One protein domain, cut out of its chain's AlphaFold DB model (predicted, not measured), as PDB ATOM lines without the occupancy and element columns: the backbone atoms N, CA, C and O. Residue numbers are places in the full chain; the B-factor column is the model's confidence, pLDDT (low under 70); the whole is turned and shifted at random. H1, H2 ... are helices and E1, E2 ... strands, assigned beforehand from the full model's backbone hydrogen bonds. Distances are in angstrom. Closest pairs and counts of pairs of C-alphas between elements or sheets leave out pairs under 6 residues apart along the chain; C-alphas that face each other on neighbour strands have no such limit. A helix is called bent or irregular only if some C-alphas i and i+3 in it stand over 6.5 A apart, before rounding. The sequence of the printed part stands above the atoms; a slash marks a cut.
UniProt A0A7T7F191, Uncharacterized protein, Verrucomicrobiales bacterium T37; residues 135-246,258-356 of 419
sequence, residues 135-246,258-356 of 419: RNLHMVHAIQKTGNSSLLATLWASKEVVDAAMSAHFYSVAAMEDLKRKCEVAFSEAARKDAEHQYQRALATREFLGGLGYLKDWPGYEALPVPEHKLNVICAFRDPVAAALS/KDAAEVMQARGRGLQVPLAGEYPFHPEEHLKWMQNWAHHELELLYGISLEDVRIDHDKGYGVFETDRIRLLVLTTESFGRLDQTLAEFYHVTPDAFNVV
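AT A GLANCE: This is residues 135 to 246 and 258 to 356 of the 419 residues of an uncharacterized protein of Verrucomicrobiales bacterium T37 (UniProt A0A7T7F191). Picture a twisted sheet of five strands with H1 and H7 packed over one face, while two long helices, H3 with its residues 201 to 209 and H6 with its residues 290 to 302, only graze the sheet and reach away from it, H3 folded with H2 into a helical hairpin whose H2 is not on the sheet. H5 and residues 268 to 280 make a loose far end of the longest axis. The printed part has 211 residues, with seven named helices and five named strands in the order E1 H1 E2 H2 H3 E3 H4 H5 H6 E4 E5 H7. The sheet runs E2 E1 E3 E5 E4, mixed; the class is mixed, helices and strands, and the whole is compact, with a radius of gyration of the C-alphas of 18.2 A and spans of 53 by 41 by 31 A.

HOW THE PARTS SIT: Start at E1, residues 137 to 142, parallel to edge strand E2, residues 165 to 167; N 140 and O 166 are within hydrogen-bond range at 2.8 A. E1 is also parallel to E3, residues 231 to 237 (N 141 and O 234, 2.7 A). E3 is parallel to E5, residues 325 to 331 (N 235 and O 328, 2.7 A). E5 forms a hairpin with antiparallel edge strand E4, residues 317 to 321 (N 327 and O 320, 2.7 A). H1, residues 145 to 157, is over E1 at a height over the sheet of 8.2 A; E1, H1 and E2 form a strand-helix-strand unit, parallel neighbour strands joined through a helix, with a right-handed crossover. H7, residues 332 to 346, is on the same face at 9.4 A, over E5 and E4; it is irregular, C-alphas 336 and 339 being 8.3 A apart. H2, residues 173 to 185, touches H3, residues 189 to 211, opposite ways at a shallow tilt of 20 degrees; their closest C-alphas are Cys 183 and Arg 192, 4.9 A. H4, residues 240 to 246, touches residues 283 to 287 of H6, residues 283 to 302, about perpendicular at 76 degrees; the closest C-alphas are Val 241 and Pro 283, 5.0 A. H5, residues 260 to 267, touches no helix. Every O i to N i+4 pair is within range in H2, H3, H4 and H5, against 7 of 9 in H1, 14 of 16 in H6 and 6 of 11 in H7.

IN THESE COORDINATES: Find C-alpha 137 at (36.228, 47.598, 25.376), where E1 begins. H3 runs 32.5 A from C-alpha 189 at (35.623, 17.066, 10.495), and H6 26.7 A. H7 ends at C-alpha 346, (27.321, 51.985, 32.505).

THE WHOLE: The C-alphas farthest apart, Gly 268 and Thr 349, are 54.1 A apart. Residues 247 to 257 are not printed; the gap is 17.4 A. The links H3 to E3, H5 to H6 and H6 to E4 are long. Confidence is under 70 for 43 residues, among them 258 to 281.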
ATOM      1  N   ARG A 135      38.293  53.670  22.654       55.94
ATOM      2  CA  ARG A 135      36.942  53.265  23.107       55.94
ATOM      3  C   ARG A 135      37.003  52.258  24.252       55.94
ATOM      4  O   ARG A 135      37.865  51.381  24.261       55.94
ATOM      5  N   ASN A 136      36.041  52.338  25.177       64.19
ATOM      6  CA  ASN A 136      35.849  51.315  26.206       64.19
ATOM      7  C   ASN A 136      35.603  49.957  25.536       64.19
ATOM      8  O   ASN A 136      34.730  49.820  24.679       64.19
ATOM      9  N   LEU A 137      36.384  48.944  25.911       72.88
ATOM     10  CA  LEU A 137      36.228  47.598  25.376       72.88
ATOM     11  C   LEU A 137      35.205  46.835  26.217       72.88
ATOM     12  O   LEU A 137      35.328  46.785  27.439       72.88
ATOM     13  N   HIS A 138      34.211  46.225  25.570       79.75
ATOM     14  CA  HIS A 138      33.155  45.482  26.256       79.75
ATOM     15  C   HIS A 138      33.260  43.990  25.953       79.75
ATOM     16  O   HIS A 138      33.087  43.551  24.815       79.75
ATOM     17  N   MET A 139      33.518  43.201  26.989       81.94
ATOM     18  CA  MET A 139      33.610  41.751  26.947       81.94
ATOM     19  C   MET A 139      32.435  41.113  27.656       81.94
ATOM     20  O   MET A 139      32.144  41.406  28.813       81.94
ATOM     21  N   VAL A 140      31.780  40.193  26.961       74.50
ATOM     22  CA  VAL A 140      30.638  39.460  27.485       74.50
ATOM     23  C   VAL A 140      30.978  37.987  27.614       74.50
ATOM     24  O   VAL A 140      30.993  37.221  26.642       74.50
ATOM     25  N   HIS A 141      31.161  37.587  28.860       71.88
ATOM     26  CA  HIS A 141      31.185  36.214  29.304       71.88
ATOM     27  C   HIS A 141      29.792  35.815  29.775       71.88
ATOM     28  O   HIS A 141      29.188  36.408  30.661       71.88
ATOM     29  N   ALA A 142      29.259  34.742  29.224       60.44
ATOM     30  CA  ALA A 142      28.142  34.077  29.871       60.44
ATOM     31  C   ALA A 142      28.570  32.643  30.023       60.44
ATOM     32  O   ALA A 142      28.851  31.994  29.016       60.44
ATOM     33  N   ILE A 143      28.589  32.155  31.260       57.66
ATOM     34  CA  ILE A 143      28.972  30.775  31.529       57.66
ATOM     35  C   ILE A 143      28.080  29.851  30.709       57.66
ATOM     36  O   ILE A 143      28.542  28.822  30.275       57.66
ATOM     37  N   GLN A 144      26.854  30.243  30.337       57.62
ATOM     38  CA  GLN A 144      26.023  29.471  29.411       57.62
ATOM     39  C   GLN A 144      25.582  30.259  28.179       57.62
ATOM     40  O   GLN A 144      25.102  31.393  28.251       57.62
ATOM     41  N   LYS A 145      25.662  29.592  27.020       52.38
ATOM     42  CA  LYS A 145      25.340  30.157  25.702       52.38
ATOM     43  C   LYS A 145      23.936  30.768  25.606       52.38
ATOM     44  O   LYS A 145      23.743  31.709  24.845       52.38
ATOM     45  N   THR A 146      22.955  30.265  26.360       50.84
ATOM     46  CA  THR A 146      21.566  30.746  26.278       50.84
ATOM     47  C   THR A 146      21.333  32.111  26.933       50.84
ATOM     48  O   THR A 146      20.424  32.817  26.506       50.84
ATOM     49  N   GLY A 147      22.176  32.547  27.873       56.38
ATOM     50  CA  GLY A 147      22.142  33.925  28.386       56.38
ATOM     51  C   GLY A 147      22.884  34.913  27.478       56.38
ATOM     52  O   GLY A 147      22.453  36.049  27.296       56.38
ATOM     53  N   ASN A 148      23.964  34.462  26.832       71.44
ATOM     54  CA  ASN A 148      24.864  35.360  26.106       71.44
ATOM     55  C   ASN A 148      24.188  36.109  24.950       71.44
ATOM     56  O   ASN A 148      24.378  37.309  24.808       71.44
ATOM     57  N   SER A 149      23.369  35.432  24.137       76.69
ATOM     58  CA  SER A 149      22.824  36.064  22.924       76.69
ATOM     59  C   SER A 149      21.864  37.211  23.230       76.69
ATOM     60  O   SER A 149      21.896  38.209  22.525       76.69
ATOM     61  N   SER A 150      21.026  37.101  24.268       80.38
ATOM     62  CA  SER A 150      20.121  38.197  24.649       80.38
ATOM     63  C   SER A 150      20.902  39.391  25.197       80.38
ATOM     64  O   SER A 150      20.604  40.531  24.854       80.38
ATOM     65  N   LEU A 151      21.937  39.126  25.998       84.81
ATOM     66  CA  LEU A 151      22.823  40.157  26.530       84.81
ATOM     67  C   LEU A 151      23.599  40.870  25.413       84.81
ATOM     68  O   LEU A 151      23.533  42.090  25.315       84.81
ATOM     69  N   LEU A 152      24.258  40.123  24.523       82.81
ATOM     70  CA  LEU A 152      24.963  40.673  23.359       82.81
ATOM     71  C   LEU A 152      24.035  41.452  22.435       82.81
ATOM     72  O   LEU A 152      24.368  42.564  22.045       82.81
ATOM     73  N   ALA A 153      22.866  40.897  22.105       82.56
ATOM     74  CA  ALA A 153      21.910  41.568  21.236       82.56
ATOM     75  C   ALA A 153      21.386  42.867  21.865       82.56
ATOM     76  O   ALA A 153      21.220  43.854  21.157       82.56
ATOM     77  N   THR A 154      21.180  42.887  23.186       85.94
ATOM     78  CA  THR A 154      20.807  44.105  23.927       85.94
ATOM     79  C   THR A 154      21.926  45.144  23.886       85.94
ATOM     80  O   THR A 154      21.665  46.313  23.616       85.94
ATOM     81  N   LEU A 155      23.181  44.727  24.093       85.12
ATOM     82  CA  LEU A 155      24.340  45.619  24.027       85.12
ATOM     83  C   LEU A 155      24.533  46.187  22.614       85.12
ATOM     84  O   LEU A 155      24.665  47.392  22.467       85.12
ATOM     85  N   TRP A 156      24.472  45.358  21.569       82.06
ATOM     86  CA  TRP A 156      24.592  45.811  20.175       82.06
ATOM     87  C   TRP A 156      23.421  46.677  19.702       82.06
ATOM     88  O   TRP A 156      23.580  47.459  18.768       82.06
ATOM     89  N   ALA A 157      22.243  46.540  20.314       82.50
ATOM     90  CA  ALA A 157      21.112  47.415  20.028       82.50
ATOM     91  C   ALA A 157      21.272  48.813  20.653       82.50
ATOM     92  O   ALA A 157      20.643  49.761  20.174       82.50
ATOM     93  N   SER A 158      22.101  48.957  21.694       80.81
ATOM     94  CA  SER A 158      22.366  50.242  22.341       80.81
ATOM     95  C   SER A 158      23.335  51.075  21.508       80.81
ATOM     96  O   SER A 158      24.510  50.744  21.376       80.81
ATOM     97  N   LYS A 159      22.848  52.193  20.963       71.62
ATOM     98  CA  LYS A 159      23.674  53.155  20.210       71.62
ATOM     99  C   LYS A 159      24.396  54.165  21.104       71.62
ATOM    100  O   LYS A 159      25.240  54.903  20.613       71.62
ATOM    101  N   GLU A 160      24.021  54.230  22.378       70.88
ATOM    102  CA  GLU A 160      24.476  55.260  23.317       70.88
ATOM    103  C   GLU A 160      25.702  54.829  24.121       70.88
ATOM    104  O   GLU A 160      26.486  55.673  24.542       70.88
ATOM    105  N   VAL A 161      25.867  53.522  24.339       68.25
ATOM    106  CA  VAL A 161      26.805  53.010  25.346       68.25
ATOM    107  C   VAL A 161      27.860  52.083  24.765       68.25
ATOM    108  O   VAL A 161      28.990  52.062  25.248       68.25
ATOM    109  N   VAL A 162      27.500  51.286  23.757       65.94
ATOM    110  CA  VAL A 162      28.334  50.174  23.304       65.94
ATOM    111  C   VAL A 162      28.663  50.337  21.833       65.94
ATOM    112  O   VAL A 162      27.898  49.969  20.947       65.94
ATOM    113  N   ASP A 163      29.868  50.830  21.581       61.31
ATOM    114  CA  ASP A 163      30.432  50.877  20.234       61.31
ATOM    115  C   ASP A 163      30.745  49.476  19.688       61.31
ATOM    116  O   ASP A 163      30.595  49.208  18.494       61.31
ATOM    117  N   ALA A 164      31.206  48.578  20.563       65.88
ATOM    118  CA  ALA A 164      31.478  47.187  20.237       65.88
ATOM    119  C   ALA A 164      31.446  46.313  21.499       65.88
ATOM    120  O   ALA A 164      32.230  46.516  22.424       65.88
ATOM    121  N   ALA A 165      30.580  45.298  21.506       72.00
ATOM    122  CA  ALA A 165      30.649  44.191  22.457       72.00
ATOM    123  C   ALA A 165      31.195  42.941  21.770       72.00
ATOM    124  O   ALA A 165      30.781  42.608  20.657       72.00
ATOM    125  N   MET A 166      32.099  42.237  22.448       72.62
ATOM    126  CA  MET A 166      32.608  40.946  22.007       72.62
ATOM    127  C   MET A 166      32.146  39.828  22.928       72.62
ATOM    128  O   MET A 166      32.081  39.976  24.147       72.62
ATOM    129  N   SER A 167      31.876  38.676  22.324       74.75
ATOM    130  CA  SER A 167      31.716  37.427  23.051       74.75
ATOM    131  C   SER A 167      32.982  36.609  22.906       74.75
ATOM    132  O   SER A 167      33.338  36.184  21.798       74.75
ATOM    133  N   ALA A 168      33.641  36.377  24.029       67.12
ATOM    134  CA  ALA A 168      34.762  35.472  24.113       67.12
ATOM    135  C   ALA A 168      34.487  34.467  25.227       67.12
ATOM    136  O   ALA A 168      33.988  34.803  26.299       67.12
ATOM    137  N   HIS A 169      34.775  33.211  24.930       66.38
ATOM    138  CA  HIS A 169      34.682  32.115  25.878       66.38
ATOM    139  C   HIS A 169      36.011  31.375  25.821       66.38
ATOM    140  O   HIS A 169      36.510  31.160  24.716       66.38
ATOM    141  N   PHE A 170      36.530  30.940  26.972       70.25
ATOM    142  CA  PHE A 170      37.599  29.939  27.053       70.25
ATOM    143  C   PHE A 170      38.941  30.388  26.460       70.25
ATOM    144  O   PHE A 170      39.437  29.771  25.517       70.25
ATOM    145  N   TYR A 171      39.541  31.444  27.008       80.00
ATOM    146  CA  TYR A 171      40.858  31.930  26.560       80.00
ATOM    147  C   TYR A 171      41.889  32.094  27.685       80.00
ATOM    148  O   TYR A 171      42.972  32.655  27.482       80.00
ATOM    149  N   SER A 172      41.607  31.529  28.857       84.06
ATOM    150  CA  SER A 172      42.659  31.099  29.777       84.06
ATOM    151  C   SER A 172      43.543  30.040  29.119       84.06
ATOM    152  O   SER A 172      43.100  29.282  28.252       84.06
ATOM    153  N   VAL A 173      44.804  29.956  29.550       84.56
ATOM    154  CA  VAL A 173      45.751  28.949  29.041       84.56
ATOM    155  C   VAL A 173      45.171  27.537  29.180       84.56
ATOM    156  O   VAL A 173      45.150  26.781  28.211       84.56
ATOM    157  N   ALA A 174      44.603  27.217  30.346       81.12
ATOM    158  CA  ALA A 174      43.982  25.922  30.608       81.12
ATOM    159  C   ALA A 174      42.798  25.629  29.666       81.12
ATOM    160  O   ALA A 174      42.659  24.516  29.156       81.12
ATOM    161  N   ALA A 175      41.948  26.622  29.393       79.44
ATOM    162  CA  ALA A 175      40.823  26.440  28.484       79.44
ATOM    163  C   ALA A 175      41.268  26.303  27.017       79.44
ATOM    164  O   ALA A 175      40.702  25.502  26.268       79.44
ATOM    165  N   MET A 176      42.321  27.015  26.613       84.44
ATOM    166  CA  MET A 176      42.927  26.864  25.289       84.44
ATOM    167  C   MET A 176      43.557  25.481  25.092       84.44
ATOM    168  O   MET A 176      43.440  24.906  24.008       84.44
ATOM    169  N   GLU A 177      44.184  24.915  26.124       85.00
ATOM    170  CA  GLU A 177      44.686  23.537  26.094       85.00
ATOM    171  C   GLU A 177      43.554  22.513  25.934       85.00
ATOM    172  O   GLU A 177      43.702  21.546  25.183       85.00
ATOM    173  N   ASP A 178      42.403  22.732  26.577       77.62
ATOM    174  CA  ASP A 178      41.217  21.886  26.394       77.62
ATOM    175  C   ASP A 178      40.652  21.984  24.966       77.62
ATOM    176  O   ASP A 178      40.346  20.963  24.344       77.62
ATOM    177  N   LEU A 179      40.576  23.192  24.396       76.88
ATOM    178  CA  LEU A 179      40.171  23.393  22.998       76.88
ATOM    179  C   LEU A 179      41.126  22.698  22.023       76.88
ATOM    180  O   LEU A 179      40.675  22.003  21.110       76.88
ATOM    181  N   LYS A 180      42.437  22.818  22.247       81.75
ATOM    182  CA  LYS A 180      43.449  22.130  21.443       81.75
ATOM    183  C   LYS A 180      43.289  20.614  21.527       81.75
ATOM    184  O   LYS A 180      43.253  19.945  20.495       81.75
ATOM    185  N   ARG A 181      43.105  20.077  22.737       80.12
ATOM    186  CA  ARG A 181      42.834  18.651  22.940       80.12
ATOM    187  C   ARG A 181      41.596  18.231  22.158       80.12
ATOM    188  O   ARG A 181      41.678  17.257  21.424       80.12
ATOM    189  N   LYS A 182      40.491  18.988  22.232       72.69
ATOM    190  CA  LYS A 182      39.252  18.736  21.466       72.69
ATOM    191  C   LYS A 182      39.483  18.688  19.953       72.69
ATOM    192  O   LYS A 182      38.865  17.847  19.300       72.69
ATOM    193  N   CYS A 183      40.367  19.522  19.396       76.50
ATOM    194  CA  CYS A 183      40.748  19.439  17.981       76.50
ATOM    195  C   CYS A 183      41.377  18.083  17.627       76.50
ATOM    196  O   CYS A 183      41.062  17.516  16.579       76.50
ATOM    197  N   GLU A 184      42.248  17.558  18.491       77.19
ATOM    198  CA  GLU A 184      43.005  16.318  18.258       77.19
ATOM    199  C   GLU A 184      42.113  15.070  18.287       77.19
ATOM    200  O   GLU A 184      42.331  14.115  17.541       77.19
ATOM    201  N   VAL A 185      41.074  15.088  19.119       71.38
ATOM    202  CA  VAL A 185      40.221  13.922  19.403       71.38
ATOM    203  C   VAL A 185      38.835  13.990  18.741       71.38
ATOM    204  O   VAL A 185      38.027  13.076  18.914       71.38
ATOM    205  N   ALA A 186      38.534  15.056  17.989       68.38
ATOM    206  CA  ALA A 186      37.221  15.305  17.390       68.38
ATOM    207  C   ALA A 186      36.691  14.123  16.548       68.38
ATOM    208  O   ALA A 186      37.382  13.557  15.703       68.38
ATOM    209  N   PHE A 187      35.410  13.788  16.742       57.38
ATOM    210  CA  PHE A 187      34.743  12.643  16.104       57.38
ATOM    211  C   PHE A 187      34.342  12.886  14.640       57.38
ATOM    212  O   PHE A 187      34.037  11.943  13.913       57.38
ATOM    213  N   SER A 188      34.323  14.145  14.200       66.00
ATOM    214  CA  SER A 188      33.989  14.529  12.829       66.00
ATOM    215  C   SER A 188      34.810  15.731  12.379       66.00
ATOM    216  O   SER A 188      35.264  16.539  13.189       66.00
ATOM    217  N   GLU A 189      34.959  15.891  11.065       72.50
ATOM    218  CA  GLU A 189      35.623  17.066  10.495       72.50
ATOM    219  C   GLU A 189      34.894  18.369  10.863       72.50
ATOM    220  O   GLU A 189      35.539  19.390  11.086       72.50
ATOM    221  N   ALA A 190      33.563  18.329  10.981       69.62
ATOM    222  CA  ALA A 190      32.767  19.467  11.427       69.62
ATOM    223  C   ALA A 190      33.088  19.845  12.882       69.62
ATOM    224  O   ALA A 190      33.366  21.009  13.154       69.62
ATOM    225  N   ALA A 191      33.125  18.865  13.792       65.50
ATOM    226  CA  ALA A 191      33.493  19.092  15.190       65.50
ATOM    227  C   ALA A 191      34.938  19.594  15.330       65.50
ATOM    228  O   ALA A 191      35.202  20.502  16.112       65.50
ATOM    229  N   ARG A 192      35.865  19.059  14.523       77.12
ATOM    230  CA  ARG A 192      37.257  19.528  14.489       77.12
ATOM    231  C   ARG A 192      37.352  20.978  14.025       77.12
ATOM    232  O   ARG A 192      38.057  21.762  14.643       77.12
ATOM    233  N   LYS A 193      36.650  21.341  12.946       77.44
ATOM    234  CA  LYS A 193      36.622  22.719  12.426       77.44
ATOM    235  C   LYS A 193      36.013  23.695  13.429       77.44
ATOM    236  O   LYS A 193      36.509  24.809  13.538       77.44
ATOM    237  N   ASP A 194      34.973  23.287  14.150       73.44
ATOM    238  CA  ASP A 194      34.366  24.101  15.206       73.44
ATOM    239  C   ASP A 194      35.333  24.320  16.380       73.44
ATOM    240  O   ASP A 194      35.550  25.461  16.783       73.44
ATOM    241  N   ALA A 195      35.987  23.259  16.868       75.50
ATOM    242  CA  ALA A 195      36.999  23.362  17.921       75.50
ATOM    243  C   ALA A 195      38.193  24.237  17.493       75.50
ATOM    244  O   ALA A 195      38.606  25.117  18.244       75.50
ATOM    245  N   GLU A 196      38.684  24.067  16.261       82.44
ATOM    246  CA  GLU A 196      39.773  24.880  15.710       82.44
ATOM    247  C   GLU A 196      39.362  26.351  15.611       82.44
ATOM    248  O   GLU A 196      40.107  27.246  15.999       82.44
ATOM    249  N   HIS A 197      38.140  26.615  15.145       81.50
ATOM    250  CA  HIS A 197      37.610  27.968  15.077       81.50
ATOM    251  C   HIS A 197      37.526  28.624  16.464       81.50
ATOM    252  O   HIS A 197      37.897  29.790  16.613       81.50
ATOM    253  N   GLN A 198      37.079  27.886  17.483       78.88
ATOM    254  CA  GLN A 198      37.051  28.370  18.864       78.88
ATOM    255  C   GLN A 198      38.464  28.632  19.402       78.88
ATOM    256  O   GLN A 198      38.694  29.690  19.985       78.88
ATOM    257  N   TYR A 199      39.418  27.731  19.147       83.50
ATOM    258  CA  TYR A 199      40.814  27.892  19.558       83.50
ATOM    259  C   TYR A 199      41.459  29.140  18.942       83.50
ATOM    260  O   TYR A 199      42.039  29.953  19.658       83.50
ATOM    261  N   GLN A 200      41.302  29.348  17.632       82.94
ATOM    262  CA  GLN A 200      41.857  30.522  16.949       82.94
ATOM    263  C   GLN A 200      41.236  31.831  17.458       82.94
ATOM    264  O   GLN A 200      41.936  32.830  17.623       82.94
ATOM    265  N   ARG A 201      39.931  31.832  17.764       79.56
ATOM    266  CA  ARG A 201      39.266  32.984  18.393       79.56
ATOM    267  C   ARG A 201      39.801  33.267  19.794       79.56
ATOM    268  O   ARG A 201      40.033  34.431  20.118       79.56
ATOM    269  N   ALA A 202      39.987  32.227  20.604       82.06
ATOM    270  CA  ALA A 202      40.538  32.345  21.947       82.06
ATOM    271  C   ALA A 202      41.967  32.908  21.911       82.06
ATOM    272  O   ALA A 202      42.252  33.885  22.600       82.06
ATOM    273  N   LEU A 203      42.818  32.373  21.030       83.75
ATOM    274  CA  LEU A 203      44.188  32.843  20.829       83.75
ATOM    275  C   LEU A 203      44.229  34.325  20.432       83.75
ATOM    276  O   LEU A 203      44.886  35.115  21.103       83.75
ATOM    277  N   ALA A 204      43.475  34.720  19.401       82.06
ATOM    278  CA  ALA A 204      43.450  36.106  18.933       82.06
ATOM    279  C   ALA A 204      42.930  37.082  20.004       82.06
ATOM    280  O   ALA A 204      43.451  38.186  20.151       82.06
ATOM    281  N   THR A 205      41.917  36.669  20.773       81.19
ATOM    282  CA  THR A 205      41.381  37.472  21.884       81.19
ATOM    283  C   THR A 205      42.428  37.637  22.981       81.19
ATOM    284  O   THR A 205      42.653  38.749  23.457       81.19
ATOM    285  N   ARG A 206      43.107  36.548  23.351       86.25
ATOM    286  CA  ARG A 206      44.145  36.553  24.381       86.25
ATOM    287  C   ARG A 206      45.326  37.438  23.992       86.25
ATOM    288  O   ARG A 206      45.746  38.259  24.798       86.25
ATOM    289  N   GLU A 207      45.835  37.303  22.768       83.12
ATOM    290  CA  GLU A 207      46.933  38.136  22.263       83.12
ATOM    291  C   GLU A 207      46.571  39.622  22.275       83.12
ATOM    292  O   GLU A 207      47.370  40.455  22.699       83.12
ATOM    293  N   PHE A 208      45.344  39.950  21.865       82.00
ATOM    294  CA  PHE A 208      44.849  41.320  21.858       82.00
ATOM    295  C   PHE A 208      44.753  41.912  23.270       82.00
ATOM    296  O   PHE A 208      45.344  42.955  23.543       82.00
ATOM    297  N   LEU A 209      44.055  41.243  24.191       84.12
ATOM    298  CA  LEU A 209      43.871  41.736  25.562       84.12
ATOM    299  C   LEU A 209      45.177  41.755  26.356       84.12
ATOM    300  O   LEU A 209      45.408  42.666  27.151       84.12
ATOM    301  N   GLY A 210      46.029  40.754  26.139       85.44
ATOM    302  CA  GLY A 210      47.346  40.657  26.746       85.44
ATOM    303  C   GLY A 210      48.272  41.775  26.285       85.44
ATOM    304  O   GLY A 210      48.870  42.456  27.114       85.44
ATOM    305  N   GLY A 211      48.315  42.044  24.975       81.00
ATOM    306  CA  GLY A 211      49.068  43.165  24.408       81.00
ATOM    307  C   GLY A 211      48.593  44.541  24.890       81.00
ATOM    308  O   GLY A 211      49.394  45.469  24.954       81.00
ATOM    309  N   LEU A 212      47.319  44.660  25.275       83.25
ATOM    310  CA  LEU A 212      46.756  45.858  25.908       83.25
ATOM    311  C   LEU A 212      46.947  45.896  27.433       83.25
ATOM    312  O   LEU A 212      46.586  46.881  28.066       83.25
ATOM    313  N   GLY A 213      47.513  44.849  28.037       87.75
ATOM    314  CA  GLY A 213      47.793  44.794  29.469       87.75
ATOM    315  C   GLY A 213      46.576  44.532  30.352       87.75
ATOM    316  O   GLY A 213      46.585  44.939  31.509       87.75
ATOM    317  N   TYR A 214      45.534  43.862  29.858       89.12
ATOM    318  CA  TYR A 214      44.373  43.496  30.685       89.12
ATOM    319  C   TYR A 214      44.496  42.132  31.371       89.12
ATOM    320  O   TYR A 214      43.756  41.865  32.313       89.12
ATOM    321  N   LEU A 215      45.394  41.260  30.904       91.06
ATOM    322  CA  LEU A 215      45.513  39.889  31.407       91.06
ATOM    323  C   LEU A 215      46.647  39.787  32.432       91.06
ATOM    324  O   LEU A 215      47.812  39.974  32.085       91.06
ATOM    325  N   LYS A 216      46.310  39.466  33.683       92.06
ATOM    326  CA  LYS A 216      47.253  39.320  34.804       92.06
ATOM    327  C   LYS A 216      48.290  38.227  34.558       92.06
ATOM    328  O   LYS A 216      49.435  38.354  34.980       92.06
ATOM    329  N   ASP A 217      47.893  37.161  33.872       90.06
ATOM    330  CA  ASP A 217      48.762  36.042  33.511       90.06
ATOM    331  C   ASP A 217      49.612  36.305  32.250       90.06
ATOM    332  O   ASP A 217      50.310  35.409  31.768       90.06
ATOM    333  N   TRP A 218      49.561  37.518  31.687       91.75
ATOM    334  CA  TRP A 218      50.348  37.876  30.514       91.75
ATOM    335  C   TRP A 218      51.832  38.070  30.860       91.75
ATOM    336  O   TRP A 218      52.156  38.721  31.860       91.75
ATOM    337  N   PRO A 219      52.768  37.572  30.029       89.50
ATOM    338  CA  PRO A 219      54.193  37.785  30.254       89.50
ATOM    339  C   PRO A 219      54.543  39.274  30.374       89.50
ATOM    340  O   PRO A 219      54.273  40.065  29.473       89.50
ATOM    341  N   GLY A 220      55.166  39.650  31.494       87.69
ATOM    342  CA  GLY A 220      55.548  41.039  31.762       87.69
ATOM    343  C   GLY A 220      54.398  41.953  32.193       87.69
ATOM    344  O   GLY A 220      54.592  43.163  32.194       87.69
ATOM    345  N   TYR A 221      53.236  41.407  32.580       87.81
ATOM    346  CA  TYR A 221      52.063  42.174  33.023       87.81
ATOM    347  C   TYR A 221      52.389  43.285  34.036       87.81
ATOM    348  O   TYR A 221      51.936  44.413  33.863       87.81
ATOM    349  N   GLU A 222      53.221  43.012  35.049       89.94
ATOM    350  CA  GLU A 222      53.592  44.014  36.065       89.94
ATOM    351  C   GLU A 222      54.361  45.218  35.497       89.94
ATOM    352  O   GLU A 222      54.327  46.300  36.076       89.94
ATOM    353  N   ALA A 223      55.038  45.049  34.358       87.56
ATOM    354  CA  ALA A 223      55.761  46.118  33.675       87.56
ATOM    355  C   ALA A 223      54.894  46.872  32.652       87.56
ATOM    356  O   ALA A 223      55.327  47.903  32.131       87.56
ATOM    357  N   LEU A 224      53.691  46.375  32.333       84.88
ATOM    358  CA  LEU A 224      52.789  47.038  31.397       84.88
ATOM    359  C   LEU A 224      52.091  48.225  32.074       84.88
ATOM    360  O   LEU A 224      51.605  48.088  33.202       84.88
ATOM    361  N   PRO A 225      51.962  49.374  31.384       84.94
ATOM    362  CA  PRO A 225      51.217  50.506  31.920       84.94
ATOM    363  C   PRO A 225      49.766  50.105  32.209       84.94
ATOM    364  O   PRO A 225      49.210  49.206  31.570       84.94
ATOM    365  N   VAL A 226      49.154  50.765  33.193       87.88
ATOM    366  CA  VAL A 226      47.706  50.676  33.401       87.88
ATOM    367  C   VAL A 226      47.025  51.273  32.163       87.88
ATOM    368  O   VAL A 226      47.420  52.369  31.755       87.88
ATOM    369  N   PRO A 227      46.064  50.580  31.528       84.88
ATOM    370  CA  PRO A 227      45.412  51.091  30.331       84.88
ATOM    371  C   PRO A 227      44.592  52.339  30.670       84.88
ATOM    372  O   PRO A 227      44.018  52.429  31.752       84.88
ATOM    373  N   GLU A 228      44.525  53.295  29.744       82.56
ATOM    374  CA  GLU A 228      43.762  54.540  29.931       82.56
ATOM    375  C   GLU A 228      42.259  54.282  30.134       82.56
ATOM    376  O   GLU A 228      41.582  54.998  30.872       82.56
ATOM    377  N   HIS A 229      41.747  53.219  29.512       83.50
ATOM    378  CA  HIS A 229      40.361  52.788  29.615       83.50
ATOM    379  C   HIS A 229      40.269  51.443  30.330       83.50
ATOM    380  O   HIS A 229      41.110  50.569  30.143       83.50
ATOM    381  N   LYS A 230      39.218  51.252  31.132       89.12
ATOM    382  CA  LYS A 230      38.958  49.951  31.756       89.12
ATOM    383  C   LYS A 230      38.317  49.000  30.752       89.12
ATOM    384  O   LYS A 230      37.460  49.386  29.956       89.12
ATOM    385  N   LEU A 231      38.670  47.726  30.859       89.00
ATOM    386  CA  LEU A 231      37.932  46.646  30.225       89.00
ATOM    387  C   LEU A 231      36.618  46.422  30.977       89.00
ATOM    388  O   LEU A 231      36.637  46.071  32.156       89.00
ATOM    389  N   ASN A 232      35.485  46.575  30.299       90.56
ATOM    390  CA  ASN A 232      34.192  46.191  30.852       90.56
ATOM    391  C   ASN A 232      33.989  44.695  30.628       90.56
ATOM    392  O   ASN A 232      33.874  44.257  29.488       90.56
ATOM    393  N   VAL A 233      33.931  43.913  31.696       91.00
ATOM    394  CA  VAL A 233      33.707  42.467  31.668       91.00
ATOM    395  C   VAL A 233      32.325  42.198  32.246       91.00
ATOM    396  O   VAL A 233      32.012  42.664  33.334       91.00
ATOM    397  N   ILE A 234      31.475  41.463  31.539       91.38
ATOM    398  CA  ILE A 234      30.140  41.087  32.012       91.38
ATOM    399  C   ILE A 234      30.068  39.569  32.091       91.38
ATOM    400  O   ILE A 234      30.344  38.911  31.095       91.38
ATOM    401  N   CYS A 235      29.678  39.024  33.240       90.31
ATOM    402  CA  CYS A 235      29.633  37.601  33.557       90.31
ATOM    403  C   CYS A 235      28.228  37.175  33.986       90.31
ATOM    404  O   CYS A 235      27.772  37.540  35.066       90.31
ATOM    405  N   ALA A 236      27.557  36.360  33.171       89.44
ATOM    406  CA  ALA A 236      26.238  35.818  33.501       89.44
ATOM    407  C   ALA A 236      26.304  34.363  34.009       89.44
ATOM    408  O   ALA A 236      26.804  33.474  33.307       89.44
ATOM    409  N   PHE A 237      25.728  34.124  35.189       90.31
ATOM    410  CA  PHE A 237      25.583  32.829  35.863       90.31
ATOM    411  C   PHE A 237      24.118  32.380  35.862       90.31
ATOM    412  O   PHE A 237      23.218  33.205  35.797       90.31
ATOM    413  N   ARG A 238      23.853  31.077  35.926       89.69
ATOM    414  CA  ARG A 238      22.488  30.520  35.913       89.69
ATOM    415  C   ARG A 238      22.393  29.358  36.878       89.69
ATOM    416  O   ARG A 238      23.396  28.666  37.057       89.69
ATOM    417  N   ASP A 239      21.207  29.116  37.435       91.88
ATOM    418  CA  ASP A 239      20.927  27.917  38.226       91.88
ATOM    419  C   ASP A 239      21.496  26.657  37.528       91.88
ATOM    420  O   ASP A 239      21.134  26.390  36.375       91.88
ATOM    421  N   PRO A 240      22.390  25.881  38.178       90.19
ATOM    422  CA  PRO A 240      23.073  24.738  37.563       90.19
ATOM    423  C   PRO A 240      22.121  23.638  37.079       90.19
ATOM    424  O   PRO A 240      22.451  22.903  36.144       90.19
ATOM    425  N   VAL A 241      20.915  23.535  37.647       90.00
ATOM    426  CA  VAL A 241      19.903  22.595  37.152       90.00
ATOM    427  C   VAL A 241      19.277  23.103  35.850       90.00
ATOM    428  O   VAL A 241      19.278  22.393  34.836       90.00
ATOM    429  N   ALA A 242      18.800  24.354  35.832       88.62
ATOM    430  CA  ALA A 242      18.286  25.002  34.623       88.62
ATOM    431  C   ALA A 242      19.324  25.029  33.489       88.62
ATOM    432  O   ALA A 242      18.983  24.841  32.315       88.62
ATOM    433  N   ALA A 243      20.581  25.257  33.853       85.06
ATOM    434  CA  ALA A 243      21.749  25.229  32.996       85.06
ATOM    435  C   ALA A 243      21.947  23.890  32.297       85.06
ATOM    436  O   ALA A 243      21.976  23.837  31.063       85.06
ATOM    437  N   ALA A 244      22.028  22.815  33.085       82.38
ATOM    438  CA  ALA A 244      22.239  21.464  32.591       82.38
ATOM    439  C   ALA A 244      21.139  21.058  31.614       82.38
ATOM    440  O   ALA A 244      21.405  20.591  30.500       82.38
ATOM    441  N   LEU A 245      19.891  21.336  31.992       81.31
ATOM    442  CA  LEU A 245      18.735  21.077  31.150       81.31
ATOM    443  C   LEU A 245      18.776  21.914  29.863       81.31
ATOM    444  O   LEU A 245      18.580  21.383  28.773       81.31
ATOM    445  N   SER A 246      19.084  23.209  29.948       79.56
ATOM    446  CA  SER A 246      19.202  24.079  28.770       79.56
ATOM    447  C   SER A 246      20.320  23.642  27.822       79.56
ATOM    448  O   SER A 246      20.161  23.741  26.603       79.56
ATOM    449  N   LYS A 258      24.165  10.922  18.415       51.28
ATOM    450  CA  LYS A 258      22.753  10.506  18.400       51.28
ATOM    451  C   LYS A 258      22.478   9.295  19.284       51.28
ATOM    452  O   LYS A 258      21.331   9.092  19.677       51.28
ATOM    453  N   ASP A 259      23.509   8.512  19.598       49.84
ATOM    454  CA  ASP A 259      23.380   7.242  20.306       49.84
ATOM    455  C   ASP A 259      24.597   6.886  21.177       49.84
ATOM    456  O   ASP A 259      25.548   7.660  21.329       49.84
ATOM    457  N   ALA A 260      24.526   5.693  21.781       46.38
ATOM    458  CA  ALA A 260      25.515   5.220  22.727       46.38
ATOM    459  C   ALA A 260      26.830   4.703  22.168       46.38
ATOM    460  O   ALA A 260      27.856   4.753  22.858       46.38
ATOM    461  N   ALA A 261      26.830   4.297  20.905       51.19
ATOM    462  CA  ALA A 261      28.030   3.835  20.240       51.19
ATOM    463  C   ALA A 261      28.963   5.016  19.924       51.19
ATOM    464  O   ALA A 261      30.164   4.929  20.193       51.19
ATOM    465  N   GLU A 262      28.416   6.140  19.447       56.66
ATOM    466  CA  GLU A 262      29.203   7.346  19.137       56.66
ATOM    467  C   GLU A 262      29.917   7.911  20.377       56.66
ATOM    468  O   GLU A 262      31.058   8.374  20.306       56.66
ATOM    469  N   VAL A 263      29.289   7.811  21.549       53.16
ATOM    470  CA  VAL A 263      29.870   8.307  22.801       53.16
ATOM    471  C   VAL A 263      30.892   7.361  23.411       53.16
ATOM    472  O   VAL A 263      31.941   7.822  23.863       53.16
ATOM    473  N   MET A 264      30.644   6.051  23.401       53.03
ATOM    474  CA  MET A 264      31.642   5.061  23.826       53.03
ATOM    475  C   MET A 264      32.915   5.161  22.972       53.03
ATOM    476  O   MET A 264      34.027   5.119  23.502       53.03
ATOM    477  N   GLN A 265      32.765   5.384  21.664       55.94
ATOM    478  CA  GLN A 265      33.890   5.594  20.756       55.94
ATOM    479  C   GLN A 265      34.667   6.881  21.074       55.94
ATOM    480  O   GLN A 265      35.897   6.885  21.008       55.94
ATOM    481  N   ALA A 266      33.976   7.959  21.453       51.72
ATOM    482  CA  ALA A 266      34.619   9.201  21.862       51.72
ATOM    483  C   ALA A 266      35.350   9.065  23.215       51.72
ATOM    484  O   ALA A 266      36.498   9.490  23.342       51.72
ATOM    485  N   ARG A 267      34.742   8.386  24.197       55.72
ATOM    486  CA  ARG A 267      35.365   8.087  25.501       55.72
ATOM    487  C   ARG A 267      36.609   7.215  25.368       55.72
ATOM    488  O   ARG A 267      37.618   7.491  26.010       55.72
ATOM    489  N   GLY A 268      36.582   6.231  24.468       54.75
ATOM    490  CA  GLY A 268      37.754   5.419  24.125       54.75
ATOM    491  C   GLY A 268      38.923   6.216  23.525       54.75
ATOM    492  O   GLY A 268      40.045   5.722  23.506       54.75
ATOM    493  N   ARG A 269      38.685   7.455  23.070       54.62
ATOM    494  CA  ARG A 269      39.706   8.391  22.563       54.62
ATOM    495  C   ARG A 269      40.074   9.487  23.570       54.62
ATOM    496  O   ARG A 269      40.703  10.470  23.195       54.62
ATOM    497  N   GLY A 270      39.679   9.340  24.836       43.59
ATOM    498  CA  GLY A 270      40.001  10.293  25.900       43.59
ATOM    499  C   GLY A 270      39.128  11.552  25.922       43.59
ATOM    500  O   GLY A 270      39.433  12.480  26.669       43.59
ATOM    501  N   LEU A 271      38.041  11.604  25.142       44.50
ATOM    502  CA  LEU A 271      37.052  12.673  25.257       44.50
ATOM    503  C   LEU A 271      36.062  12.402  26.386       44.50
ATOM    504  O   LEU A 271      35.461  11.330  26.465       44.50
ATOM    505  N   GLN A 272      35.761  13.437  27.163       49.34
ATOM    506  CA  GLN A 272      34.563  13.452  27.994       49.34
ATOM    507  C   GLN A 272      33.348  13.828  27.133       49.34
ATOM    508  O   GLN A 272      32.967  14.991  27.041       49.34
ATOM    509  N   VAL A 273      32.759  12.839  26.451       44.97
ATOM    510  CA  VAL A 273      31.476  13.014  25.745       44.97
ATOM    511  C   VAL A 273      30.363  12.331  26.544       44.97
ATOM    512  O   VAL A 273      30.513  11.160  26.915       44.97
ATOM    513  N   PRO A 274      29.256  13.029  26.846       41.91
ATOM    514  CA  PRO A 274      28.042  12.418  27.368       41.91
ATOM    515  C   PRO A 274      27.102  11.977  26.233       41.91
ATOM    516  O   PRO A 274      27.062  12.574  25.158       41.91
ATOM    517  N   LEU A 275      26.342  10.917  26.494       41.09
ATOM    518  CA  LEU A 275      25.332  10.310  25.619       41.09
ATOM    519  C   LEU A 275      24.160  11.273  25.379       41.09
ATOM    520  O   LEU A 275      23.740  11.946  26.310       41.09
ATOM    521  N   ALA A 276      23.579  11.347  24.171       39.22
ATOM    522  CA  ALA A 276      22.360  12.155  23.973       39.22
ATOM    523  C   ALA A 276      21.087  11.472  24.503       39.22
ATOM    524  O   ALA A 276      20.154  12.159  24.924       39.22
ATOM    525  N   GLY A 277      21.049  10.135  24.508       37.72
ATOM    526  CA  GLY A 277      19.971   9.343  25.119       37.72
ATOM    527  C   GLY A 277      20.136   9.168  26.632       37.72
ATOM    528  O   GLY A 277      19.152   9.195  27.365       37.72
ATOM    529  N   GLU A 278      21.382   9.099  27.097       40.53
ATOM    530  CA  GLU A 278      21.777   9.022  28.507       40.53
ATOM    531  C   GLU A 278      22.609  10.255  28.876       40.53
ATOM    532  O   GLU A 278      23.721  10.113  29.369       40.53
ATOM    533  N   TYR A 279      22.140  11.476  28.597       42.75
ATOM    534  CA  TYR A 279      22.736  12.647  29.248       42.75
ATOM    535  C   TYR A 279      22.387  12.436  30.712       42.75
ATOM    536  O   TYR A 279      21.205  12.599  31.049       42.75
ATOM    537  N   PRO A 280      23.310  11.973  31.568       45.91
ATOM    538  CA  PRO A 280      22.952  11.890  32.949       45.91
ATOM    539  C   PRO A 280      22.922  13.354  33.360       45.91
ATOM    540  O   PRO A 280      23.864  14.121  33.142       45.91
ATOM    541  N   PHE A 281      21.738  13.807  33.740       59.94
ATOM    542  CA  PHE A 281      21.573  15.173  34.165       59.94
ATOM    543  C   PHE A 281      22.372  15.328  35.450       59.94
ATOM    544  O   PHE A 281      21.894  14.990  36.526       59.94
ATOM    545  N   HIS A 282      23.611  15.778  35.289       73.12
ATOM    546  CA  HIS A 282      24.563  15.984  36.356       73.12
ATOM    547  C   HIS A 282      24.671  17.489  36.578       73.12
ATOM    548  O   HIS A 282      25.602  18.124  36.067       73.12
ATOM    549  N   PRO A 283      23.700  18.120  37.263       81.38
ATOM    550  CA  PRO A 283      23.850  19.513  37.665       81.38
ATOM    551  C   PRO A 283      25.144  19.733  38.465       81.38
ATOM    552  O   PRO A 283      25.718  20.814  38.397       81.38
ATOM    553  N   GLU A 284      25.666  18.701  39.130       85.69
ATOM    554  CA  GLU A 284      26.983  18.687  39.761       85.69
ATOM    555  C   GLU A 284      28.146  18.871  38.769       85.69
ATOM    556  O   GLU A 284      29.135  19.516  39.109       85.69
ATOM    557  N   GLU A 285      28.055  18.364  37.535       81.50
ATOM    558  CA  GLU A 285      29.064  18.627  36.499       81.50
ATOM    559  C   GLU A 285      28.963  20.060  35.977       81.50
ATOM    560  O   GLU A 285      29.988  20.705  35.763       81.50
ATOM    561  N   HIS A 286      27.744  20.592  35.834       83.00
ATOM    562  CA  HIS A 286      27.540  22.000  35.469       83.00
ATOM    563  C   HIS A 286      28.041  22.949  36.557       83.00
ATOM    564  O   HIS A 286      28.658  23.964  36.236       83.00
ATOM    565  N   LEU A 287      27.838  22.604  37.829       88.56
ATOM    566  CA  LEU A 287      28.404  23.331  38.962       88.56
ATOM    567  C   LEU A 287      29.937  23.296  38.939       88.56
ATOM    568  O   LEU A 287      30.565  24.349  39.005       88.56
ATOM    569  N   LYS A 288      30.549  22.114  38.785       86.38
ATOM    570  CA  LYS A 288      32.015  21.989  38.670       86.38
ATOM    571  C   LYS A 288      32.560  22.801  37.506       86.38
ATOM    572  O   LYS A 288      33.580  23.468  37.631       86.38
ATOM    573  N   TRP A 289      31.879  22.763  36.368       82.06
ATOM    574  CA  TRP A 289      32.277  23.541  35.207       82.06
ATOM    575  C   TRP A 289      32.170  25.047  35.452       82.06
ATOM    576  O   TRP A 289      33.094  25.770  35.100       82.06
ATOM    577  N   MET A 290      31.106  25.515  36.108       86.31
ATOM    578  CA  MET A 290      30.964  26.910  36.533       86.31
ATOM    579  C   MET A 290      32.107  27.339  37.465       86.31
ATOM    580  O   MET A 290      32.677  28.408  37.267       86.31
ATOM    581  N   GLN A 291      32.469  26.502  38.441       88.50
ATOM    582  CA  GLN A 291      33.575  26.756  39.370       88.50
ATOM    583  C   GLN A 291      34.920  26.826  38.643       88.50
ATOM    584  O   GLN A 291      35.650  27.804  38.786       88.50
ATOM    585  N   ASN A 292      35.217  25.830  37.806       86.75
ATOM    586  CA  ASN A 292      36.446  25.790  37.017       86.75
ATOM    587  C   ASN A 292      36.534  26.976  36.055       86.75
ATOM    588  O   ASN A 292      37.604  27.545  35.867       86.75
ATOM    589  N   TRP A 293      35.408  27.359  35.453       87.25
ATOM    590  CA  TRP A 293      35.336  28.527  34.591       87.25
ATOM    591  C   TRP A 293      35.635  29.808  35.370       87.25
ATOM    592  O   TRP A 293      36.468  30.586  34.926       87.25
ATOM    593  N   ALA A 294      35.007  30.016  36.533       89.25
ATOM    594  CA  ALA A 294      35.231  31.216  37.338       89.25
ATOM    595  C   ALA A 294      36.696  31.311  37.784       89.25
ATOM    596  O   ALA A 294      37.321  32.358  37.639       89.25
ATOM    597  N   HIS A 295      37.271  30.192  38.225       90.38
ATOM    598  CA  HIS A 295      38.683  30.119  38.575       90.38
ATOM    599  C   HIS A 295      39.586  30.450  37.373       90.38
ATOM    600  O   HIS A 295      40.428  31.341  37.439       90.38
ATOM    601  N   HIS A 296      39.403  29.790  36.230       87.31
ATOM    602  CA  HIS A 296      40.295  29.990  35.088       87.31
ATOM    603  C   HIS A 296      40.118  31.349  34.399       87.31
ATOM    604  O   HIS A 296      41.106  31.968  34.013       87.31
ATOM    605  N   GLU A 297      38.882  31.810  34.214       87.38
ATOM    606  CA  GLU A 297      38.582  32.971  33.372       87.38
ATOM    607  C   GLU A 297      38.448  34.279  34.161       87.38
ATOM    608  O   GLU A 297      38.570  35.341  33.562       87.38
ATOM    609  N   LEU A 298      38.236  34.233  35.482       89.56
ATOM    610  CA  LEU A 298      38.251  35.430  36.333       89.56
ATOM    611  C   LEU A 298      39.512  35.485  37.187       89.56
ATOM    612  O   LEU A 298      40.269  36.455  37.124       89.56
ATOM    613  N   GLU A 299      39.780  34.427  37.947       91.38
ATOM    614  CA  GLU A 299      40.850  34.464  38.940       91.38
ATOM    615  C   GLU A 299      42.233  34.402  38.285       91.38
ATOM    616  O   GLU A 299      43.076  35.261  38.542       91.38
ATOM    617  N   LEU A 300      42.474  33.441  37.389       90.00
ATOM    618  CA  LEU A 300      43.780  33.309  36.737       90.00
ATOM    619  C   LEU A 300      44.017  34.399  35.681       90.00
ATOM    620  O   LEU A 300      45.101  34.979  35.641       90.00
ATOM    621  N   LEU A 301      43.013  34.709  34.853       89.75
ATOM    622  CA  LEU A 301      43.148  35.707  33.784       89.75
ATOM    623  C   LEU A 301      43.201  37.144  34.298       89.75
ATOM    624  O   LEU A 301      44.015  37.934  33.826       89.75
ATOM    625  N   TYR A 302      42.317  37.501  35.227       89.94
ATOM    626  CA  TYR A 302      42.125  38.887  35.650       89.94
ATOM    627  C   TYR A 302      42.582  39.146  37.083       89.94
ATOM    628  O   TYR A 302      42.728  40.300  37.481       89.94
ATOM    629  N   GLY A 303      42.857  38.094  37.857       91.56
ATOM    630  CA  GLY A 303      43.178  38.229  39.272       91.56
ATOM    631  C   GLY A 303      41.979  38.565  40.141       91.56
ATOM    632  O   GLY A 303      42.197  39.123  41.211       91.56
ATOM    633  N   ILE A 304      40.757  38.288  39.679       92.81
ATOM    634  CA  ILE A 304      39.520  38.625  40.387       92.81
ATOM    635  C   ILE A 304      38.871  37.327  40.861       92.81
ATOM    636  O   ILE A 304      38.471  36.511  40.028       92.81
ATOM    637  N   SER A 305      38.756  37.129  42.177       93.25
ATOM    638  CA  SER A 305      37.937  36.035  42.698       93.25
ATOM    639  C   SER A 305      36.468  36.406  42.558       93.25
ATOM    640  O   SER A 305      36.072  37.548  42.793       93.25
ATOM    641  N   LEU A 306      35.632  35.433  42.199       91.75
ATOM    642  CA  LEU A 306      34.190  35.655  42.151       91.75
ATOM    643  C   LEU A 306      33.647  36.083  43.521       91.75
ATOM    644  O   LEU A 306      32.772  36.935  43.579       91.75
ATOM    645  N   GLU A 307      34.210  35.545  44.606       91.00
ATOM    646  CA  GLU A 307      33.789  35.830  45.983       91.00
ATOM    647  C   GLU A 307      34.068  37.279  46.421       91.00
ATOM    648  O   GLU A 307      33.417  37.771  47.344       91.00
ATOM    649  N   ASP A 308      34.979  37.982  45.735       91.19
ATOM    650  CA  ASP A 308      35.275  39.398  45.989       91.19
ATOM    651  C   ASP A 308      34.147  40.320  45.493       91.19
ATOM    652  O   ASP A 308      34.037  41.479  45.907       91.19
ATOM    653  N   VAL A 309      33.289  39.825  44.594       95.31
ATOM    654  CA  VAL A 309      32.207  40.612  44.004       95.31
ATOM    655  C   VAL A 309      30.998  40.600  44.931       95.31
ATOM    656  O   VAL A 309      30.271  39.621  45.031       95.31
ATOM    657  N   ARG A 310      30.706  41.717  45.595       96.44
ATOM    658  CA  ARG A 310      29.499  41.809  46.425       96.44
ATOM    659  C   ARG A 310      28.235  41.790  45.557       96.44
ATOM    660  O   ARG A 310      27.934  42.776  44.885       96.44
ATOM    661  N   ILE A 311      27.477  40.697  45.620       96.75
ATOM    662  CA  ILE A 311      26.190  40.556  44.928       96.75
ATOM    663  C   ILE A 311      25.065  41.177  45.762       96.75
ATOM    664  O   ILE A 311      24.900  40.867  46.941       96.75
ATOM    665  N   ASP A 312      24.272  42.042  45.135       96.88
ATOM    666  CA  ASP A 312      22.962  42.442  45.637       96.88
ATOM    667  C   ASP A 312      21.954  41.378  45.182       96.88
ATOM    668  O   ASP A 312      21.609  41.304  44.001       96.88
ATOM    669  N   HIS A 313      21.530  40.498  46.094       95.62
ATOM    670  CA  HIS A 313      20.643  39.381  45.754       95.62
ATOM    671  C   HIS A 313      19.238  39.830  45.326       95.62
ATOM    672  O   HIS A 313      18.608  39.131  44.528       95.62
ATOM    673  N   ASP A 314      18.777  41.004  45.771       93.06
ATOM    674  CA  ASP A 314      17.473  41.559  45.386       93.06
ATOM    675  C   ASP A 314      17.495  42.051  43.939       93.06
ATOM    676  O   ASP A 314      16.510  41.913  43.199       93.06
ATOM    677  N   LYS A 315      18.632  42.603  43.502       94.19
ATOM    678  CA  LYS A 315      18.866  42.978  42.102       94.19
ATOM    679  C   LYS A 315      19.290  41.786  41.241       94.19
ATOM    680  O   LYS A 315      18.888  41.691  40.079       94.19
ATOM    681  N   GLY A 316      20.022  40.841  41.822       94.25
ATOM    682  CA  GLY A 316      20.575  39.657  41.169       94.25
ATOM    683  C   GLY A 316      21.865  39.926  40.390       94.25
ATOM    684  O   GLY A 316      22.129  39.210  39.417       94.25
ATOM    685  N   TYR A 317      22.626  40.959  40.770       96.56
ATOM    686  CA  TYR A 317      23.950  41.264  40.222       96.56
ATOM    687  C   TYR A 317      24.844  42.005  41.228       96.56
ATOM    688  O   TYR A 317      24.377  42.518  42.242       96.56
ATOM    689  N   GLY A 318      26.137  42.074  40.927       96.50
ATOM    690  CA  GLY A 318      27.129  42.887  41.624       96.50
ATOM    691  C   GLY A 318      28.152  43.458  40.648       96.50
ATOM    692  O   GLY A 318      28.348  42.927  39.552       96.50
ATOM    693  N   VAL A 319      28.795  44.556  41.042       95.75
ATOM    694  CA  VAL A 319      29.850  45.212  40.259       95.75
ATOM    695  C   VAL A 319      31.126  45.254  41.087       95.75
ATOM    696  O   VAL A 319      31.095  45.597  42.267       95.75
ATOM    697  N   PHE A 320      32.244  44.913  40.458       95.25
ATOM    698  CA  PHE A 320      33.577  44.981  41.037       95.25
ATOM    699  C   PHE A 320      34.504  45.744  40.098       95.25
ATOM    700  O   PHE A 320      34.425  45.592  38.881       95.25
ATOM    701  N   GLU A 321      35.395  46.564  40.641       93.50
ATOM    702  CA  GLU A 321      36.293  47.385  39.835       93.50
ATOM    703  C   GLU A 321      37.729  47.334  40.339       93.50
ATOM    704  O   GLU A 321      37.993  47.437  41.534       93.50
ATOM    705  N   THR A 322      38.656  47.259  39.391       92.31
ATOM    706  CA  THR A 322      40.089  47.504  39.567       92.31
ATOM    707  C   THR A 322      40.504  48.700  38.711       92.31
ATOM    708  O   THR A 322      39.672  49.313  38.035       92.31
ATOM    709  N   ASP A 323      41.795  49.022  38.687       90.56
ATOM    710  CA  ASP A 323      42.332  50.062  37.799       90.56
ATOM    711  C   ASP A 323      42.259  49.674  36.316       90.56
ATOM    712  O   ASP A 323      42.230  50.547  35.456       90.56
ATOM    713  N   ARG A 324      42.196  48.373  36.001       91.88
ATOM    714  CA  ARG A 324      42.205  47.868  34.617       91.88
ATOM    715  C   ARG A 324      40.852  47.348  34.149       91.88
ATOM    716  O   ARG A 324      40.607  47.288  32.948       91.88
ATOM    717  N   ILE A 325      39.997  46.907  35.072       92.12
ATOM    718  CA  ILE A 325      38.797  46.128  34.758       92.12
ATOM    719  C   ILE A 325      37.614  46.644  35.566       92.12
ATOM    720  O   ILE A 325      37.733  46.929  36.755       92.12
ATOM    721  N   ARG A 326      36.453  46.697  34.923       93.56
ATOM    722  CA  ARG A 326      35.150  46.846  35.561       93.56
ATOM    723  C   ARG A 326      34.335  45.588  35.255       93.56
ATOM    724  O   ARG A 326      33.993  45.334  34.106       93.56
ATOM    725  N   LEU A 327      34.057  44.789  36.277       94.31
ATOM    726  CA  LEU A 327      33.385  43.497  36.196       94.31
ATOM    727  C   LEU A 327      31.934  43.607  36.682       94.31
ATOM    728  O   LEU A 327      31.695  43.998  37.819       94.31
ATOM    729  N   LEU A 328      30.976  43.205  35.852       95.25
ATOM    730  CA  LEU A 328      29.583  42.952  36.219       95.25
ATOM    731  C   LEU A 328      29.368  41.446  36.355       95.25
ATOM    732  O   LEU A 328      29.506  40.721  35.376       95.25
ATOM    733  N   VAL A 329      28.965  40.976  37.530       94.94
ATOM    734  CA  VAL A 329      28.497  39.600  37.745       94.94
ATOM    735  C   VAL A 329      26.988  39.634  37.897       94.94
ATOM    736  O   VAL A 329      26.492  40.328  38.773       94.94
ATOM    737  N   LEU A 330      26.247  38.886  37.083       94.38
ATOM    738  CA  LEU A 330      24.786  38.824  37.150       94.38
ATOM    739  C   LEU A 330      24.257  37.397  37.014       94.38
ATOM    740  O   LEU A 330      24.916  36.513  36.466       94.38
ATOM    741  N   THR A 331      23.033  37.183  37.478       92.81
ATOM    742  CA  THR A 331      22.300  35.922  37.308       92.81
ATOM    743  C   THR A 331      21.359  36.002  36.104       92.81
ATOM    744  O   THR A 331      20.828  37.058  35.773       92.81
ATOM    745  N   THR A 332      21.122  34.898  35.401       89.62
ATOM    746  CA  THR A 332      20.193  34.893  34.256       89.62
ATOM    747  C   THR A 332      18.741  35.080  34.682       89.62
ATOM    748  O   THR A 332      17.904  35.532  33.906       89.62
ATOM    749  N   GLU A 333      18.447  34.759  35.935       90.62
ATOM    750  CA  GLU A 333      17.165  34.915  36.596       90.62
ATOM    751  C   GLU A 333      16.785  36.399  36.746       90.62
ATOM    752  O   GLU A 333      15.597  36.718  36.772       90.62
ATOM    753  N   SER A 334      17.764  37.316  36.752       90.69
ATOM    754  CA  SER A 334      17.533  38.766  36.802       90.69
ATOM    755  C   SER A 334      17.414  39.438  35.427       90.69
ATOM    756  O   SER A 334      17.149  40.638  35.361       90.69
ATOM    757  N   PHE A 335      17.496  38.692  34.313       88.38
ATOM    758  CA  PHE A 335      17.442  39.257  32.951       88.38
ATOM    759  C   PHE A 335      16.137  39.995  32.620       88.38
ATOM    760  O   PHE A 335      16.101  40.780  31.676       88.38
ATOM    761  N   GLY A 336      15.067  39.777  33.390       87.75
ATOM    762  CA  GLY A 336      13.842  40.573  33.284       87.75
ATOM    763  C   GLY A 336      14.038  42.069  33.576       87.75
ATOM    764  O   GLY A 336      13.173  42.855  33.215       87.75
ATOM    765  N   ARG A 337      15.162  42.452  34.199       90.69
ATOM    766  CA  ARG A 337      15.570  43.834  34.515       90.69
ATOM    767  C   ARG A 337      16.940  44.167  33.904       90.69
ATOM    768  O   ARG A 337      17.769  44.839  34.523       90.69
ATOM    769  N   LEU A 338      17.240  43.589  32.736       90.38
ATOM    770  CA  LEU A 338      18.567  43.702  32.127       90.38
ATOM    771  C   LEU A 338      18.910  45.147  31.730       90.38
ATOM    772  O   LEU A 338      20.041  45.572  31.926       90.38
ATOM    773  N   ASP A 339      17.939  45.897  31.220       92.44
ATOM    774  CA  ASP A 339      18.033  47.337  30.954       92.44
ATOM    775  C   ASP A 339      18.512  48.123  32.178       92.44
ATOM    776  O   ASP A 339      19.502  48.844  32.099       92.44
ATOM    777  N   GLN A 340      17.863  47.925  33.327       94.25
ATOM    778  CA  GLN A 340      18.208  48.590  34.584       94.25
ATOM    779  C   GLN A 340      19.611  48.195  35.052       94.25
ATOM    780  O   GLN A 340      20.406  49.047  35.438       94.25
ATOM    781  N   THR A 341      19.931  46.904  34.957       94.69
ATOM    782  CA  THR A 341      21.241  46.365  35.344       94.69
ATOM    783  C   THR A 341      22.367  46.985  34.512       94.69
ATOM    784  O   THR A 341      23.375  47.430  35.057       94.69
ATOM    785  N   LEU A 342      22.198  47.039  33.186       92.75
ATOM    786  CA  LEU A 342      23.184  47.631  32.284       92.75
ATOM    787  C   LEU A 342      23.268  49.151  32.459       92.75
ATOM    788  O   LEU A 342      24.366  49.697  32.457       92.75
ATOM    789  N   ALA A 343      22.140  49.827  32.669       91.31
ATOM    790  CA  ALA A 343      22.100  51.259  32.936       91.31
ATOM    791  C   ALA A 343      22.879  51.643  34.194       91.31
ATOM    792  O   ALA A 343      23.715  52.543  34.139       91.31
ATOM    793  N   GLU A 344      22.697  50.913  35.295       93.19
ATOM    794  CA  GLU A 344      23.486  51.134  36.508       93.19
ATOM    795  C   GLU A 344      24.982  50.861  36.277       93.19
ATOM    796  O   GLU A 344      25.823  51.660  36.694       93.19
ATOM    797  N   PHE A 345      25.317  49.775  35.570       93.56
ATOM    798  CA  PHE A 345      26.701  49.390  35.273       93.56
ATOM    799  C   PHE A 345      27.452  50.412  34.405       93.56
ATOM    800  O   PHE A 345      28.636  50.683  34.627       93.56
ATOM    801  N   TYR A 346      26.763  50.993  33.423       89.88
ATOM    802  CA  TYR A 346      27.321  51.985  32.505       89.88
ATOM    803  C   TYR A 346      27.074  53.436  32.930       89.88
ATOM    804  O   TYR A 346      27.565  54.347  32.269       89.88
ATOM    805  N   HIS A 347      26.366  53.654  34.041       89.62
ATOM    806  CA  HIS A 347      25.981  54.974  34.550       89.62
ATOM    807  C   HIS A 347      25.169  55.807  33.542       89.62
ATOM    808  O   HIS A 347      25.410  57.001  33.363       89.62
ATOM    809  N   VAL A 348      24.194  55.170  32.897       90.38
ATOM    810  CA  VAL A 348      23.251  55.802  31.961       90.38
ATOM    811  C   VAL A 348      21.805  55.534  32.381       90.38
ATOM    812  O   VAL A 348      21.560  54.910  33.413       90.38
ATOM    813  N   THR A 349      20.829  56.010  31.608       91.25
ATOM    814  CA  THR A 349      19.410  55.716  31.848       91.25
ATOM    815  C   THR A 349      19.004  54.360  31.238       91.25
ATOM    816  O   THR A 349      19.597  53.937  30.245       91.25
ATOM    817  N   PRO A 350      18.011  53.638  31.803       90.88
ATOM    818  CA  PRO A 350      17.533  52.355  31.256       90.88
ATOM    819  C   PRO A 350      17.079  52.414  29.794       90.88
ATOM    820  O   PRO A 350      17.254  51.459  29.045       90.88
ATOM    821  N   ASP A 351      16.551  53.559  29.376       89.12
ATOM    822  CA  ASP A 351      16.118  53.899  28.020       89.12
ATOM    823  C   ASP A 351      17.246  53.832  26.972       89.12
ATOM    824  O   ASP A 351      16.961  53.643  25.788       89.12
ATOM    825  N   ALA A 352      18.513  53.845  27.403       86.38
ATOM    826  CA  ALA A 352      19.670  53.573  26.550       86.38
ATOM    827  C   ALA A 352      19.749  52.106  26.073       86.38
ATOM    828  O   ALA A 352      20.543  51.779  25.179       86.38
ATOM    829  N   PHE A 353      18.953  51.200  26.655       87.94
ATOM    830  CA  PHE A 353      18.950  49.773  26.344       87.94
ATOM    831  C   PHE A 353      17.573  49.286  25.899       87.94
ATOM    832  O   PHE A 353      16.604  49.276  26.652       87.94
ATOM    833  N   ASN A 354      17.507  48.758  24.677       86.06
ATOM    834  CA  ASN A 354      16.353  48.000  24.207       86.06
ATOM    835  C   ASN A 354      16.616  46.504  24.423       86.06
ATOM    836  O   ASN A 354      17.401  45.908  23.684       86.06
ATOM    837  N   VAL A 355      15.997  45.897  25.441       85.19
ATOM    838  CA  VAL A 355      16.230  44.483  25.785       85.19
ATOM    839  C   VAL A 355      15.769  43.573  24.649       85.19
ATOM    840  O   VAL A 355      14.575  43.412  24.391       85.19
ATOM    841  N   VAL A 356      16.726  42.911  24.000       80.81
ATOM    842  CA  VAL A 356      16.458  41.985  22.897       80.81
ATOM    843  C   VAL A 356      16.389  40.554  23.420       80.81
ATOM    844  O   VAL A 356      17.376  39.980  23.883       80.81
TER     845      VAL A 356